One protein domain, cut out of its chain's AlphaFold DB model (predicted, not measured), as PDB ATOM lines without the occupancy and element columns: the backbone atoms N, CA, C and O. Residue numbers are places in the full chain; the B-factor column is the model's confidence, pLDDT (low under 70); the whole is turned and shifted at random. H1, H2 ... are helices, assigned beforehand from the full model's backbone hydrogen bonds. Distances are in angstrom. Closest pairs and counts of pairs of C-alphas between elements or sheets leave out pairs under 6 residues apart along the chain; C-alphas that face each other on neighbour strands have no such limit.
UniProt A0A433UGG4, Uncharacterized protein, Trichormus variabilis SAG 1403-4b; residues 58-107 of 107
ATOM      1  N   GLU A  58      27.593   4.754 -53.248       76.00
ATOM      2  CA  GLU A  58      27.997   4.037 -52.040       76.00
ATOM      3  C   GLU A  58      28.466   2.605 -52.361       76.00
ATOM      4  O   GLU A  58      29.440   2.126 -51.786       76.00
ATOM      5  N   GLN A  59      27.847   1.928 -53.335       74.56
ATOM      6  CA  GLN A  59      28.299   0.621 -53.820       74.56
ATOM      7  C   GLN A  59      29.674   0.709 -54.499       74.56
ATOM      8  O   GLN A  59      30.504  -0.183 -54.319       74.56
ATOM      9  N   ARG A  60      29.944   1.777 -55.262       77.56
ATOM     10  CA  ARG A  60      31.282   2.027 -55.823       77.56
ATOM     11  C   ARG A  60      32.310   2.250 -54.723       77.56
ATOM     12  O   ARG A  60      33.372   1.642 -54.790       77.56
ATOM     13  N   ALA A  61      31.991   3.066 -53.720       78.62
ATOM     14  CA  ALA A  61      32.871   3.287 -52.575       78.62
ATOM     15  C   ALA A  61      33.180   1.971 -51.840       78.62
ATOM     16  O   ALA A  61      34.346   1.665 -51.611       78.62
ATOM     17  N   ILE A  62      32.164   1.137 -51.584       76.62
ATOM     18  CA  ILE A  62      32.338  -0.203 -50.998       76.62
ATOM     19  C   ILE A  62      33.266  -1.070 -51.856       76.62
ATOM     20  O   ILE A  62      34.172  -1.706 -51.322       76.62
ATOM     21  N   ASN A  63      33.069  -1.096 -53.177       78.50
ATOM     22  CA  ASN A  63      33.909  -1.888 -54.077       78.50
ATOM     23  C   ASN A  63      35.372  -1.416 -54.061       78.50
ATOM     24  O   ASN A  63      36.273  -2.254 -54.040       78.50
ATOM     25  N   TYR A  64      35.612  -0.100 -54.038       80.81
ATOM     26  CA  TYR A  64      36.962   0.450 -53.910       80.81
ATOM     27  C   TYR A  64      37.600   0.055 -52.579       80.81
ATOM     28  O   TYR A  64      38.691  -0.509 -52.588       80.81
ATOM     29  N   SER A  65      36.898   0.236 -51.458       81.06
ATOM     30  CA  SER A  65      37.410  -0.156 -50.142       81.06
ATOM     31  C   SER A  65      37.705  -1.657 -50.056       81.06
ATOM     32  O   SER A  65      38.726  -2.046 -49.502       81.06
ATOM     33  N   CYS A  66      36.869  -2.520 -50.644       80.94
ATOM     34  CA  CYS A  66      37.173  -3.952 -50.731       80.94
ATOM     35  C   CYS A  66      38.449  -4.222 -51.540       80.94
ATOM     36  O   CYS A  66      39.283  -5.002 -51.093       80.94
ATOM     37  N   SER A  67      38.635  -3.552 -52.683       83.94
ATOM     38  CA  SER A  67      39.850  -3.698 -53.491       83.94
ATOM     39  C   SER A  67      41.110  -3.237 -52.748       83.94
ATOM     40  O   SER A  67      42.164  -3.852 -52.904       83.94
ATOM     41  N   GLU A  68      41.025  -2.167 -51.956       84.94
ATOM     42  CA  GLU A  68      42.136  -1.680 -51.127       84.94
ATOM     43  C   GLU A  68      42.473  -2.669 -50.005       84.94
ATOM     44  O   GLU A  68      43.642  -2.998 -49.798       84.94
ATOM     45  N   ILE A  69      41.449  -3.201 -49.324       84.31
ATOM     46  CA  ILE A  69      41.617  -4.233 -48.295       84.31
ATOM     47  C   ILE A  69      42.263  -5.484 -48.899       84.31
ATOM     48  O   ILE A  69      43.218  -6.004 -48.324       84.31
ATOM     49  N   ASP A  70      41.804  -5.944 -50.065       83.62
ATOM     50  CA  ASP A  70      42.373  -7.113 -50.744       83.62
ATOM     51  C   ASP A  70      43.843  -6.899 -51.127       83.62
ATOM     52  O   ASP A  70      44.660  -7.802 -50.932       83.62
ATOM     53  N   ALA A  71      44.211  -5.701 -51.596       87.38
ATOM     54  CA  ALA A  71      45.600  -5.361 -51.904       87.38
ATOM     55  C   ALA A  71      46.497  -5.393 -50.651       87.38
ATOM     56  O   ALA A  71      47.571  -6.001 -50.669       87.38
ATOM     57  N   ILE A  72      46.044  -4.800 -49.540       87.12
ATOM     58  CA  ILE A  72      46.765  -4.832 -48.256       87.12
ATOM     59  C   ILE A  72      46.893  -6.270 -47.747       87.12
ATOM     60  O   ILE A  72      47.946  -6.680 -47.254       87.12
ATOM     61  N   ARG A  73      45.829  -7.062 -47.879       85.50
ATOM     62  CA  ARG A  73      45.813  -8.455 -47.439       85.50
ATOM     63  C   ARG A  73      46.771  -9.321 -48.260       85.50
ATOM     64  O   ARG A  73      47.480 -10.136 -47.677       85.50
ATOM     65  N   GLY A  74      46.835  -9.101 -49.576       88.44
ATOM     66  CA  GLY A  74      47.803  -9.742 -50.469       88.44
ATOM     67  C   GLY A  74      49.249  -9.448 -50.068       88.44
ATOM     68  O   GLY A  74      50.040 -10.372 -49.917       88.44
ATOM     69  N   TYR A  75      49.567  -8.184 -49.770       92.25
ATOM     70  CA  TYR A  75      50.900  -7.786 -49.300       92.25
ATOM     71  C   TYR A  75      51.359  -8.567 -48.056       92.25
ATOM     72  O   TYR A  75      52.478  -9.083 -48.021       92.25
ATOM     73  N   TRP A  76      50.505  -8.679 -47.034       93.06
ATOM     74  CA  TRP A  76      50.855  -9.409 -45.810       93.06
ATOM     75  C   TRP A  76      50.948 -10.918 -46.029       93.06
ATOM     76  O   TRP A  76      51.830 -11.563 -45.458       93.06
ATOM     77  N   TYR A  77      50.078 -11.470 -46.876       91.25
ATOM     78  CA  TYR A  77      50.120 -12.880 -47.241       91.25
ATOM     79  C   TYR A  77      51.426 -13.244 -47.955       91.25
ATOM     80  O   TYR A  77      52.092 -14.193 -47.547       91.25
ATOM     81  N   ASP A  78      51.842 -12.463 -48.953       94.25
ATOM     82  CA  ASP A  78      53.069 -12.728 -49.709       94.25
ATOM     83  C   ASP A  78      54.314 -12.646 -48.816       94.25
ATOM     84  O   ASP A  78      55.231 -13.465 -48.922       94.25
ATOM     85  N   ARG A  79      54.353 -11.686 -47.881       94.00
ATOM     86  CA  ARG A  79      55.440 -11.593 -46.892       94.00
ATOM     87  C   ARG A  79      55.476 -12.810 -45.973       94.00
ATOM     88  O   ARG A  79      56.545 -13.399 -45.805       94.00
ATOM     89  N   LEU A  80      54.326 -13.224 -45.436       93.00
ATOM     90  CA  LEU A  80      54.226 -14.413 -44.587       93.00
ATOM     91  C   LEU A  80      54.650 -15.679 -45.339       93.00
ATOM     92  O   LEU A  80      55.417 -16.480 -44.809       93.00
ATOM     93  N   LEU A  81      54.194 -15.843 -46.581       93.50
ATOM     94  CA  LEU A  81      54.504 -17.002 -47.415       93.50
ATOM     95  C   LEU A  81      56.010 -17.129 -47.675       93.50
ATOM     96  O   LEU A  81      56.567 -18.225 -47.582       93.50
ATOM     97  N   ASN A  82      56.688 -16.011 -47.947       93.81
ATOM     98  CA  ASN A  82      58.136 -15.999 -48.138       93.81
ATOM     99  C   ASN A  82      58.886 -16.442 -46.872       93.81
ATOM    100  O   ASN A  82      59.833 -17.225 -46.954       93.81
ATOM    101  N   ILE A  83      58.437 -15.997 -45.697       92.56
ATOM    102  CA  ILE A  83      59.026 -16.396 -44.412       92.56
ATOM    103  C   ILE A  83      58.782 -17.879 -44.145       92.56
ATOM    104  O   ILE A  83      59.733 -18.602 -43.856       92.56
ATOM    105  N   ILE A  84      57.539 -18.347 -44.302       90.81
ATOM    106  CA  ILE A  84      57.177 -19.765 -44.168       90.81
ATOM    107  C   ILE A  84      58.071 -20.623 -45.060       90.81
ATOM    108  O   ILE A  84      58.635 -21.599 -44.582       90.81
ATOM    109  N   THR A  85      58.271 -20.228 -46.318       92.12
ATOM    110  CA  THR A  85      59.100 -20.976 -47.275       92.12
ATOM    111  C   THR A  85      60.546 -21.119 -46.793       92.12
ATOM    112  O   THR A  85      61.124 -22.205 -46.867       92.12
ATOM    113  N   ILE A  86      61.140 -20.042 -46.265       89.94
ATOM    114  CA  ILE A  86      62.507 -20.069 -45.721       89.94
ATOM    115  C   ILE A  86      62.581 -20.981 -44.494       89.94
ATOM    116  O   ILE A  86      63.484 -21.820 -44.408       89.94
ATOM    117  N   ILE A  87      61.644 -20.822 -43.552       89.31
ATOM    118  CA  ILE A  87      61.616 -21.610 -42.320       89.31
ATOM    119  C   ILE A  87      61.392 -23.077 -42.659       89.31
ATOM    120  O   ILE A  87      62.182 -23.901 -42.234       89.31
ATOM    121  N   GLU A  88      60.382 -23.418 -43.454       88.81
ATOM    122  CA  GLU A  88      60.033 -24.799 -43.787       88.81
ATOM    123  C   GLU A  88      61.172 -25.522 -44.509       88.81
ATOM    124  O   GLU A  88      61.490 -26.661 -44.172       88.81
ATOM    125  N   TYR A  89      61.862 -24.850 -45.433       89.69
ATOM    126  CA  TYR A  89      63.011 -25.438 -46.119       89.69
ATOM    127  C   TYR A  89      64.174 -25.775 -45.168       89.69
ATOM    128  O   TYR A  89      64.906 -26.748 -45.380       89.69
ATOM    129  N   ARG A  90      64.380 -24.981 -44.111       86.75
ATOM    130  CA  ARG A  90      65.478 -25.179 -43.149       86.75
ATOM    131  C   ARG A  90      65.075 -26.055 -41.969       86.75
ATOM    132  O   ARG A  90      65.846 -26.924 -41.553       86.75
ATOM    133  N   ASN A  91      63.879 -25.820 -41.459       87.69
ATOM    134  CA  ASN A  91      63.325 -26.339 -40.228       87.69
ATOM    135  C   ASN A  91      61.778 -26.433 -40.298       87.69
ATOM    136  O   ASN A  91      61.054 -25.539 -39.845       87.69
ATOM    137  N   PRO A  92      61.252 -27.546 -40.836       87.88
ATOM    138  CA  PRO A  92      59.813 -27.784 -40.923       87.88
ATOM    139  C   PRO A  92      59.098 -27.825 -39.565       87.88
ATOM    140  O   PRO A  92      57.916 -27.493 -39.485       87.88
ATOM    141  N   GLN A  93      59.783 -28.260 -38.503       88.12
ATOM    142  CA  GLN A  93      59.191 -28.385 -37.172       88.12
ATOM    143  C   GLN A  93      58.947 -27.008 -36.550       88.12
ATOM    144  O   GLN A  93      57.843 -26.741 -36.076       88.12
ATOM    145  N   LEU A  94      59.915 -26.098 -36.667       87.38
ATOM    146  CA  LEU A  94      59.757 -24.703 -36.264       87.38
ATOM    147  C   LEU A  94      58.579 -24.033 -36.979       87.38
ATOM    148  O   LEU A  94      57.786 -23.342 -36.344       87.38
ATOM    149  N   ASN A  95      58.408 -24.272 -38.285       89.25
ATOM    150  CA  ASN A  95      57.258 -23.730 -39.014       89.25
ATOM    151  C   ASN A  95      55.921 -24.208 -38.416       89.25
ATOM    152  O   ASN A  95      55.003 -23.410 -38.244       89.25
ATOM    153  N   LYS A  96      55.817 -25.493 -38.044       88.81
ATOM    154  CA  LYS A  96      54.613 -26.034 -37.386       88.81
ATOM    155  C   LYS A  96      54.352 -25.369 -36.038       88.81
ATOM    156  O   LYS A  96      53.207 -25.040 -35.746       88.81
ATOM    157  N   GLU A  97      55.390 -25.156 -35.235       88.94
ATOM    158  CA  GLU A  97      55.272 -24.508 -33.924       88.94
ATOM    159  C   GLU A  97      54.839 -23.044 -34.049       88.94
ATOM    160  O   GLU A  97      53.939 -22.603 -33.335       88.94
ATOM    161  N   LEU A  98      55.410 -22.300 -35.001       89.38
ATOM    162  CA  LEU A  98      55.023 -20.916 -35.277       89.38
ATOM    163  C   LEU A  98      53.595 -20.818 -35.827       89.38
ATOM    164  O   LEU A  98      52.826 -19.963 -35.384       89.38
ATOM    165  N   ALA A  99      53.200 -21.725 -36.725       88.19
ATOM    166  CA  ALA A  99      51.828 -21.807 -37.218       88.19
ATOM    167  C   ALA A  99      50.844 -22.100 -36.077       88.19
ATOM    168  O   ALA A  99      49.828 -21.419 -35.937       88.19
ATOM    169  N   GLN A 100      51.158 -23.060 -35.202       88.94
ATOM    170  CA  GLN A 100      50.351 -23.330 -34.011       88.94
ATOM    171  C   GLN A 100      50.231 -22.091 -33.121       88.94
ATOM    172  O   GLN A 100      49.128 -21.726 -32.716       88.94
ATOM    173  N   LYS A 101      51.351 -21.404 -32.886       88.81
ATOM    174  CA  LYS A 101      51.428 -20.235 -32.011       88.81
ATOM    175  C   LYS A 101      50.633 -19.032 -32.530       88.81
ATOM    176  O   LYS A 101      49.953 -18.380 -31.743       88.81
ATOM    177  N   TYR A 102      50.729 -18.721 -33.822       89.00
ATOM    178  CA  TYR A 102      50.232 -17.452 -34.374       89.00
ATOM    179  C   TYR A 102      49.008 -17.588 -35.289       89.00
ATOM    180  O   TYR A 102      48.200 -16.655 -35.351       89.00
ATOM    181  N   LEU A 103      48.837 -18.730 -35.963       82.00
ATOM    182  CA  LEU A 103      47.714 -18.980 -36.876       82.00
ATOM    183  C   LEU A 103      46.572 -19.763 -36.214       82.00
ATOM    184  O   LEU A 103      45.416 -19.494 -36.527       82.00
ATOM    185  N   HIS A 104      46.864 -20.701 -35.304       72.44
ATOM    186  CA  HIS A 104      45.859 -21.640 -34.772       72.44
ATOM    187  C   HIS A 104      45.360 -21.361 -33.342       72.44
ATOM    188  O   HIS A 104      44.434 -22.032 -32.893       72.44
ATOM    189  N   HIS A 105      45.901 -20.371 -32.624       54.09
ATOM    190  CA  HIS A 105      45.443 -20.008 -31.270       54.09
ATOM    191  C   HIS A 105      44.248 -19.038 -31.225       54.09
ATOM    192  O   HIS A 105      44.184 -18.159 -30.372       54.09
ATOM    193  N   GLU A 106      43.274 -19.212 -32.115       44.53
ATOM    194  CA  GLU A 106      41.959 -18.568 -31.997       44.53
ATOM    195  C   GLU A 106      40.878 -19.651 -32.099       44.53
ATOM    196  O   GLU A 106      40.477 -20.048 -33.192       44.53
ATOM    197  N   GLN A 107      40.484 -20.176 -30.931       33.88
ATOM    198  CA  GLN A 107      39.168 -20.780 -30.705       33.88
ATOM    199  C   GLN A 107      38.246 -19.717 -30.121       33.88
ATOM    200  O   GLN A 107      38.721 -18.984 -29.221       33.88
TER     201      GLN A 107
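This is residues 58 to 107 of the 107 residues of an uncharacterized protein of Trichormus variabilis SAG 1403-4b (UniProt A0A433UGG4). A long helix, H1, runs to a tight turn, where the short helix H2 folds back over its far end, making a lopsided helical hairpin. Most of H1, residues 58 to 82, sticks out as a free arm, and residues 100 to 107 stand free at the other end. The printed part has 50 residues with two named helices, H1 then H2, and no named strand; its class is all helix. It is extended, with a radius of gyration of the C-alphas of 15.6 A, and flat, spanning 47 by 26 by 7 A.

H1, residues 58 to 90, begins at C-alpha 58 (27.997, 4.037, -52.040) and is 48.3 A long from first to last C-alpha. H2, residues 92 to 102, is 15.5 A long and ends at C-alpha 102 (50.232, -17.452, -34.374).

H1 touches H2 with residues 84 to 88 alone; the closest C-alphas, of Glu 88 and Asn 95, are 5.6 A apart. This hairpin's helices run opposite ways at a tilt of 36 degrees, only just steep. In H1 and H2 every O i to N i+4 pair is within hydrogen-bond range.

The C-alphas farthest apart, of Glu 58 and Arg 90, are 48.3 A apart. The printed part has no cut, and the link from H1 to H2 is tight. Mean pLDDT of the printed part is 84.1; residues 105 to 107 are under 70.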